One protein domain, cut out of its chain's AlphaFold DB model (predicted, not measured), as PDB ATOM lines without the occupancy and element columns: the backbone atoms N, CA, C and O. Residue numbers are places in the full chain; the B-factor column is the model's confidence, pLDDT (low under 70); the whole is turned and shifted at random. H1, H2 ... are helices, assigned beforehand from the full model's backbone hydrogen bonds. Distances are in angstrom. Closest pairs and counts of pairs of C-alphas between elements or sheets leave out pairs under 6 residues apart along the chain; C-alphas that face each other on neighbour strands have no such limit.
ATOM      1  N   PRO A 113     -35.376  24.357 -58.561       91.19
ATOM      2  CA  PRO A 113     -34.398  24.800 -57.577       91.19
ATOM      3  C   PRO A 113     -34.427  23.911 -56.323       91.19
ATOM      4  O   PRO A 113     -35.464  23.305 -56.019       91.19
ATOM      5  N   PRO A 114     -33.321  23.837 -55.568       93.12
ATOM      6  CA  PRO A 114     -33.270  23.072 -54.331       93.12
ATOM      7  C   PRO A 114     -34.191  23.683 -53.269       93.12
ATOM      8  O   PRO A 114     -34.309  24.899 -53.130       93.12
ATOM      9  N   CYS A 115     -34.851  22.826 -52.493       95.44
ATOM     10  CA  CYS A 115     -35.697  23.226 -51.376       95.44
ATOM     11  C   CYS A 115     -34.865  23.957 -50.324       95.44
ATOM     12  O   CYS A 115     -33.900  23.389 -49.812       95.44
ATOM     13  N   ALA A 116     -35.322  25.135 -49.897       93.81
ATOM     14  CA  ALA A 116     -34.632  25.961 -48.905       93.81
ATOM     15  C   ALA A 116     -34.447  25.294 -47.522       93.81
ATOM     16  O   ALA A 116     -33.712  25.807 -46.688       93.81
ATOM     17  N   ARG A 117     -35.108  24.154 -47.259       93.69
ATOM     18  CA  ARG A 117     -34.980  23.403 -45.996       93.69
ATOM     19  C   ARG A 117     -34.215  22.085 -46.109       93.69
ATOM     20  O   ARG A 117     -33.509  21.724 -45.179       93.69
ATOM     21  N   CYS A 118     -34.435  21.312 -47.168       94.00
ATOM     22  CA  CYS A 118     -33.930  19.934 -47.255       94.00
ATOM     23  C   CYS A 118     -33.225  19.615 -48.571       94.00
ATOM     24  O   CYS A 118     -33.059  18.438 -48.875       94.00
ATOM     25  N   THR A 119     -32.927  20.648 -49.369       91.62
ATOM     26  CA  THR A 119     -32.248  20.614 -50.677       91.62
ATOM     27  C   THR A 119     -32.915  19.786 -51.779       91.62
ATOM     28  O   THR A 119     -32.617  20.002 -52.946       91.62
ATOM     29  N   GLN A 120     -33.905  18.945 -51.463       91.88
ATOM     30  CA  GLN A 120     -34.743  18.232 -52.434       91.88
ATOM     31  C   GLN A 120     -35.401  19.189 -53.437       91.88
ATOM     32  O   GLN A 120     -35.732  20.304 -53.049       91.88
ATOM     33  N   PRO A 121     -35.712  18.774 -54.675       93.31
ATOM     34  CA  PRO A 121     -36.294  19.672 -55.669       93.31
ATOM     35  C   PRO A 121     -37.579  20.345 -55.159       93.31
ATOM     36  O   PRO A 121     -38.521  19.672 -54.711       93.31
ATOM     37  N   ALA A 122     -37.610  21.676 -55.202       94.12
ATOM     38  CA  ALA A 122     -38.734  22.476 -54.742       94.12
ATOM     39  C   ALA A 122     -39.964  22.295 -55.642       94.12
ATOM     40  O   ALA A 122     -39.874  21.917 -56.813       94.12
ATOM     41  N   GLY A 123     -41.145  22.563 -55.086       90.25
ATOM     42  CA  GLY A 123     -42.372  22.579 -55.872       90.25
ATOM     43  C   GLY A 123     -42.428  23.790 -56.795       90.25
ATOM     44  O   GLY A 123     -42.121  24.911 -56.383       90.25
ATOM     45  N   GLN A 124     -42.860  23.573 -58.036       89.75
ATOM     46  CA  GLN A 124     -43.039  24.651 -59.002       89.75
ATOM     47  C   GLN A 124     -44.029  25.697 -58.476       89.75
ATOM     48  O   GLN A 124     -45.137  25.353 -58.069       89.75
ATOM     49  N   GLY A 125     -43.631  26.970 -58.499       89.12
ATOM     50  CA  GLY A 125     -44.485  28.088 -58.086       89.12
ATOM     51  C   GLY A 125     -44.659  28.247 -56.573       89.12
ATOM     52  O   GLY A 125     -45.443  29.088 -56.141       89.12
ATOM     53  N   CYS A 126     -43.958  27.466 -55.742       92.62
ATOM     54  CA  CYS A 126     -43.976  27.670 -54.297       92.62
ATOM     55  C   CYS A 126     -43.269  28.986 -53.938       92.62
ATOM     56  O   CYS A 126     -42.067  29.108 -54.164       92.62
ATOM     57  N   ALA A 127     -43.990  29.927 -53.321       90.69
ATOM     58  CA  ALA A 127     -43.452  31.231 -52.916       90.69
ATOM     59  C   ALA A 127     -42.228  31.130 -51.983       90.69
ATOM     60  O   ALA A 127     -41.342  31.972 -52.032       90.69
ATOM     61  N   TYR A 128     -42.158  30.073 -51.170       90.06
ATOM     62  CA  TYR A 128     -41.079  29.850 -50.202       90.06
ATOM     63  C   TYR A 128     -40.015  28.854 -50.681       90.06
ATOM     64  O   TYR A 128     -39.199  28.406 -49.881       90.06
ATOM     65  N   VAL A 129     -40.051  28.448 -51.958       94.00
ATOM     66  CA  VAL A 129     -39.075  27.513 -52.555       94.00
ATOM     67  C   VAL A 129     -38.906  26.242 -51.704       94.00
ATOM     68  O   VAL A 129     -37.809  25.755 -51.445       94.00
ATOM     69  N   PHE A 130     -40.020  25.685 -51.225       95.19
ATOM     70  CA  PHE A 130     -40.026  24.440 -50.459       95.19
ATOM     71  C   PHE A 130     -40.492  23.258 -51.312       95.19
ATOM     72  O   PHE A 130     -41.319  23.395 -52.214       95.19
ATOM     73  N   CYS A 131     -40.013  22.056 -50.988       95.31
ATOM     74  CA  CYS A 131     -40.626  20.822 -51.475       95.31
ATOM     75  C   CYS A 131     -41.992  20.605 -50.796       95.31
ATOM     76  O   CYS A 131     -42.258  21.148 -49.721       95.31
ATOM     77  N   LYS A 132     -42.857  19.757 -51.371       94.19
ATOM     78  CA  LYS A 132     -44.220  19.509 -50.858       94.19
ATOM     79  C   LYS A 132     -44.258  19.146 -49.364       94.19
ATOM     80  O   LYS A 132     -45.121  19.637 -48.640       94.19
ATOM     81  N   LYS A 133     -43.321  18.311 -48.893       94.94
ATOM     82  CA  LYS A 133     -43.249  17.867 -47.488       94.94
ATOM     83  C   LYS A 133     -42.864  19.014 -46.550       94.94
ATOM     84  O   LYS A 133     -43.579  19.278 -45.585       94.94
ATOM     85  N   CYS A 134     -41.772  19.720 -46.857       95.50
ATOM     86  CA  CYS A 134     -41.315  20.857 -46.057       95.50
ATOM     87  C   CYS A 134     -42.336  21.994 -46.070       95.50
ATOM     88  O   CYS A 134     -42.622  22.551 -45.016       95.50
ATOM     89  N   CYS A 135     -42.941  22.271 -47.226       95.12
ATOM     90  CA  CYS A 135     -43.993  23.267 -47.359       95.12
ATOM     91  C   CYS A 135     -45.193  22.922 -46.473       95.12
ATOM     92  O   CYS A 135     -45.607  23.765 -45.690       95.12
ATOM     93  N   ARG A 136     -45.698  21.678 -46.512       94.19
ATOM     94  CA  ARG A 136     -46.827  21.254 -45.666       94.19
ATOM     95  C   ARG A 136     -46.545  21.471 -44.184       94.19
ATOM     96  O   ARG A 136     -47.401  21.990 -43.478       94.19
ATOM     97  N   TRP A 137     -45.367  21.055 -43.719       94.31
ATOM     98  CA  TRP A 137     -44.990  21.219 -42.317       94.31
ATOM     99  C   TRP A 137     -44.918  22.700 -41.938       94.31
ATOM    100  O   TRP A 137     -45.569  23.100 -40.981       94.31
ATOM    101  N   THR A 138     -44.201  23.522 -42.711       92.00
ATOM    102  CA  THR A 138     -44.017  24.947 -42.392       92.00
ATOM    103  C   THR A 138     -45.340  25.703 -42.433       92.00
ATOM    104  O   THR A 138     -45.643  26.460 -41.517       92.00
ATOM    105  N   CYS A 139     -46.151  25.457 -43.463       92.44
ATOM    106  CA  CYS A 139     -47.469  26.057 -43.610       92.44
ATOM    107  C   CYS A 139     -48.405  25.667 -42.458       92.44
ATOM    108  O   CYS A 139     -49.108  26.526 -41.945       92.44
ATOM    109  N   LYS A 140     -48.357  24.414 -41.982       90.56
ATOM    110  CA  LYS A 140     -49.124  23.990 -40.804       90.56
ATOM    111  C   LYS A 140     -48.657  24.685 -39.518       90.56
ATOM    112  O   LYS A 140     -49.500  25.085 -38.731       90.56
ATOM    113  N   GLN A 141     -47.345  24.830 -39.306       88.06
ATOM    114  CA  GLN A 141     -46.794  25.468 -38.097       88.06
ATOM    115  C   GLN A 141     -47.092  26.968 -38.031       88.06
ATOM    116  O   GLN A 141     -47.390  27.492 -36.969       88.06
ATOM    117  N   LYS A 142     -47.007  27.659 -39.171       87.06
ATOM    118  CA  LYS A 142     -47.200  29.113 -39.245       87.06
ATOM    119  C   LYS A 142     -48.627  29.532 -39.612       87.06
ATOM    120  O   LYS A 142     -48.884  30.721 -39.751       87.06
ATOM    121  N   GLY A 143     -49.525  28.571 -39.839       86.50
ATOM    122  CA  GLY A 143     -50.874  28.833 -40.345       86.50
ATOM    123  C   GLY A 143     -50.885  29.531 -41.709       86.50
ATOM    124  O   GLY A 143     -51.734  30.372 -41.968       86.50
ATOM    125  N   TRP A 144     -49.916  29.231 -42.576       89.62
ATOM    126  CA  TRP A 144     -49.827  29.826 -43.912       89.62
ATOM    127  C   TRP A 144     -50.529  28.971 -44.956       89.62
ATOM    128  O   TRP A 144     -50.466  27.740 -44.921       89.62
ATOM    129  N   ASP A 145     -51.093  29.625 -45.963       91.81
ATOM    130  CA  ASP A 145     -51.614  28.955 -47.149       91.81
ATOM    131  C   ASP A 145     -50.532  28.829 -48.226       91.81
ATOM    132  O   ASP A 145     -49.601  29.631 -48.325       91.81
ATOM    133  N   CYS A 146     -50.640  27.797 -49.060       92.75
ATOM    134  CA  CYS A 146     -49.772  27.635 -50.219       92.75
ATOM    135  C   CYS A 146     -50.592  27.278 -51.454       92.75
ATOM    136  O   CYS A 146     -51.023  26.134 -51.609       92.75
ATOM    137  N   ASN A 147     -50.718  28.230 -52.381       91.88
ATOM    138  CA  ASN A 147     -51.436  28.036 -53.644       91.88
ATOM    139  C   ASN A 147     -50.781  26.968 -54.535       91.88
ATOM    140  O   ASN A 147     -51.471  26.115 -55.090       91.88
ATOM    141  N   ALA A 148     -49.447  26.948 -54.609       92.50
ATOM    142  CA  ALA A 148     -48.701  26.004 -55.447       92.50
ATOM    143  C   ALA A 148     -48.896  24.537 -55.039       92.50
ATOM    144  O   ALA A 148     -49.023  23.658 -55.888       92.50
ATOM    145  N   HIS A 149     -48.948  24.270 -53.732       91.62
ATOM    146  CA  HIS A 149     -49.167  22.925 -53.197       91.62
ATOM    147  C   HIS A 149     -50.615  22.660 -52.764       91.62
ATOM    148  O   HIS A 149     -50.907  21.560 -52.297       91.62
ATOM    149  N   ARG A 150     -51.510  23.641 -52.951       92.50
ATOM    150  CA  ARG A 150     -52.937  23.602 -52.594       92.50
ATOM    151  C   ARG A 150     -53.188  23.282 -51.116       92.50
ATOM    152  O   ARG A 150     -54.082  22.510 -50.784       92.50
ATOM    153  N   PHE A 151     -52.386  23.867 -50.231       91.94
ATOM    154  CA  PHE A 151     -52.589  23.768 -48.786       91.94
ATOM    155  C   PHE A 151     -53.326  24.996 -48.260       91.94
ATOM    156  O   PHE A 151     -52.967  26.115 -48.625       91.94
ATOM    157  N   LYS A 152     -54.306  24.770 -47.382       89.44
ATOM    158  CA  LYS A 152     -55.035  25.814 -46.660       89.44
ATOM    159  C   LYS A 152     -54.948  25.536 -45.158       89.44
ATOM    160  O   LYS A 152     -55.506  24.545 -44.694       89.44
ATOM    161  N   PHE A 153     -54.203  26.359 -44.431       87.56
ATOM    162  CA  PHE A 153     -53.992  26.274 -42.985       87.56
ATOM    163  C   PHE A 153     -54.263  27.601 -42.260       87.56
ATOM    164  O   PHE A 153     -54.225  27.611 -41.033       87.56
ATOM    165  N   ALA A 154     -54.601  28.683 -42.969       78.56
ATOM    166  CA  ALA A 154     -54.950  29.975 -42.372       78.56
ATOM    167  C   ALA A 154     -56.083  29.876 -41.337       78.56
ATOM    168  O   ALA A 154     -56.042  30.546 -40.309       78.56
ATOM    169  N   HIS A 155     -57.043  28.966 -41.537       75.44
ATOM    170  CA  HIS A 155     -58.099  28.702 -40.553       75.44
ATOM    171  C   HIS A 155     -57.553  28.178 -39.208       75.44
ATOM    172  O   HIS A 155     -58.126  28.451 -38.160       75.44
ATOM    173  N   MET A 156     -56.426  27.456 -39.208       69.12
ATOM    174  CA  MET A 156     -55.844  26.887 -37.985       69.12
ATOM    175  C   MET A 156     -55.136  27.938 -37.117       69.12
ATOM    176  O   MET A 156     -55.051  27.760 -35.905       69.12
ATOM    177  N   ALA A 157     -54.654  29.042 -37.701       60.81
ATOM    178  CA  ALA A 157     -54.059  30.144 -36.934       60.81
ATOM    179  C   ALA A 157     -55.094  30.838 -36.030       60.81
ATOM    180  O   ALA A 157     -54.776  31.253 -34.918       60.81
ATOM    181  N   VAL A 158     -56.350  30.903 -36.486       58.81
ATOM    182  CA  VAL A 158     -57.466  31.518 -35.750       58.81
ATOM    183  C   VAL A 158     -57.802  30.734 -34.477       58.81
ATOM    184  O   VAL A 158     -58.125  31.323 -33.450       58.81
ATOM    185  N   GLU A 159     -57.699  29.405 -34.514       55.56
ATOM    186  CA  GLU A 159     -57.985  28.542 -33.358       55.56
ATOM    187  C   GLU A 159     -56.899  28.609 -32.280       55.56
ATOM    188  O   GLU A 159     -57.197  28.455 -31.097       55.56
ATOM    189  N   HIS A 160     -55.646  28.855 -32.674       56.47
ATOM    190  CA  HIS A 160     -54.535  28.952 -31.731       56.47
ATOM    191  C   HIS A 160     -54.558  30.273 -30.947       56.47
ATOM    192  O   HIS A 160     -54.303  30.256 -29.747       56.47
ATOM    193  N   ASN A 161     -54.943  31.386 -31.587       54.94
ATOM    194  CA  ASN A 161     -55.141  32.666 -30.894       54.94
ATOM    195  C   ASN A 161     -56.325  32.617 -29.922       54.94
ATOM    196  O   ASN A 161     -56.172  33.007 -28.774       54.94
ATOM    197  N   LYS A 162     -57.462  32.023 -30.314       54.16
ATOM    198  CA  LYS A 162     -58.625  31.886 -29.416       54.16
ATOM    199  C   LYS A 162     -58.332  31.078 -28.148       54.16
ATOM    200  O   LYS A 162     -58.919  31.346 -27.109       54.16
ATOM    201  N   LYS A 163     -57.464  30.063 -28.222       53.66
ATOM    202  CA  LYS A 163     -57.071  29.272 -27.042       53.66
ATOM    203  C   LYS A 163     -56.148  30.038 -26.101       53.66
ATOM    204  O   LYS A 163     -56.257  29.847 -24.897       53.66
ATOM    205  N   ASN A 164     -55.274  30.879 -26.647       53.94
ATOM    206  CA  ASN A 164     -54.411  31.737 -25.844       53.94
ATOM    207  C   ASN A 164     -55.233  32.846 -25.166       53.94
ATOM    208  O   ASN A 164     -55.111  33.006 -23.960       53.94
ATOM    209  N   ASP A 165     -56.173  33.475 -25.881       52.62
ATOM    210  CA  ASP A 165     -57.078  34.486 -25.304       52.62
ATOM    211  C   ASP A 165     -57.930  33.920 -24.149       52.62
ATOM    212  O   ASP A 165     -58.149  34.587 -23.143       52.62
ATOM    213  N   VAL A 166     -58.403  32.671 -24.250       55.09
ATOM    214  CA  VAL A 166     -59.177  32.022 -23.171       55.09
ATOM    215  C   VAL A 166     -58.303  31.658 -21.965       55.09
ATOM    216  O   VAL A 166     -58.795  31.676 -20.841       55.09
ATOM    217  N   LEU A 167     -57.023  31.325 -22.164       53.31
ATOM    218  CA  LEU A 167     -56.096  31.022 -21.066       53.31
ATOM    219  C   LEU A 167     -55.649  32.284 -20.316       53.31
ATOM    220  O   LEU A 167     -55.521  32.231 -19.091       53.31
ATOM    221  N   ASP A 168     -55.481  33.405 -21.019       49.16
ATOM    222  CA  ASP A 168     -55.163  34.698 -20.402       49.16
ATOM    223  C   ASP A 168     -56.338  35.216 -19.553       49.16
ATOM    224  O   ASP A 168     -56.134  35.644 -18.421       49.16
ATOM    225  N   VAL A 169     -57.587  35.041 -20.008       54.91
ATOM    226  CA  VAL A 169     -58.792  35.405 -19.227       54.91
ATOM    227  C   VAL A 169     -58.978  34.540 -17.965       54.91
ATOM    228  O   VAL A 169     -59.594  34.985 -17.001       54.91
ATOM    229  N   ILE A 170     -58.447  33.314 -17.931       56.31
ATOM    230  CA  ILE A 170     -58.534  32.429 -16.751       56.31
ATOM    231  C   ILE A 170     -57.425  32.725 -15.725       56.31
ATOM    232  O   ILE A 170     -57.578  32.373 -14.561       56.31
ATOM    233  N   SER A 171     -56.328  33.386 -16.116       52.12
ATOM    234  CA  SER A 171     -55.225  33.723 -15.197       52.12
ATOM    235  C   SER A 171     -55.398  35.068 -14.480       52.12
ATOM    236  O   SER A 171     -54.606  35.380 -13.593       52.12
ATOM    237  N   GLU A 172     -56.417  35.853 -14.836       50.09
ATOM    238  CA  GLU A 172     -56.742  37.145 -14.209       50.09
ATOM    239  C   GLU A 172     -57.925  37.080 -13.216       50.09
ATOM    240  O   GLU A 172     -58.380  38.127 -12.754       50.09
TER     241      GLU A 172
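What this domain is: This is residues 113 to 172 of the 173 residues of an uncharacterized protein of Teladorsagia circumcincta (UniProt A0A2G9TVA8). A small body of loops around one short helix, H1, has one long helix, H2, leaving it as an arm, so that residues 161 to 172 stick out free at one end. From the first residue, the printed part opens with a long looped stretch, residues 113 to 131, then forms H1, folds back through a long link and runs through H2, residues 154 to 171, to end at Glu 172, one residue after it. The printed part has 60 residues with two named helices, H1 then H2, and no named strand; its class is all helix, though under half of the residues, 29 of 60, are in named elements. The whole is loose, with a radius of gyration of the C-alphas of 15.1 A, and spans 50 by 19 by 13 A, the arm making much of the length.

How they stand to each other: The 19 residues 113 to 131 hold no named element, and their C-alphas lie 11 to 20 A from the mean of all C-alphas. H1, residues 132 to 142, follows them. H2, residues 154 to 171, is close to H1 but not clearly touching, with 2 pairs of C-alphas within 8 A. The closest C-alphas of the two helices are those of Lys 142 and Ala 157, 7.3 A apart. Their lines stand at a shallow tilt of 31 degrees, and they run the same way. Every O i to N i+4 pair is within hydrogen-bond range in H1, and 12 of 14 are in H2.

Where its parts are: H1 begins at C-alpha 132, (-44.220, 19.509, -50.858), and measures 15.4 A from first to last C-alpha. H2 measures 27.4 A, from C-alpha 154 at (-54.950, 29.975, -42.372) to C-alpha 171 at (-55.225, 33.723, -15.197).

The domain as a whole: The C-alphas of Pro 113 and Glu 172 are the two farthest apart, at 50.3 A. Without residues 161 to 172, the body spans 34 by 17 by 12 A. The printed part has no cut, and the link from H1 to H2, 11 residues, is long. The mean pLDDT of the printed part is 81.2; residues 156 to 172 are under 70.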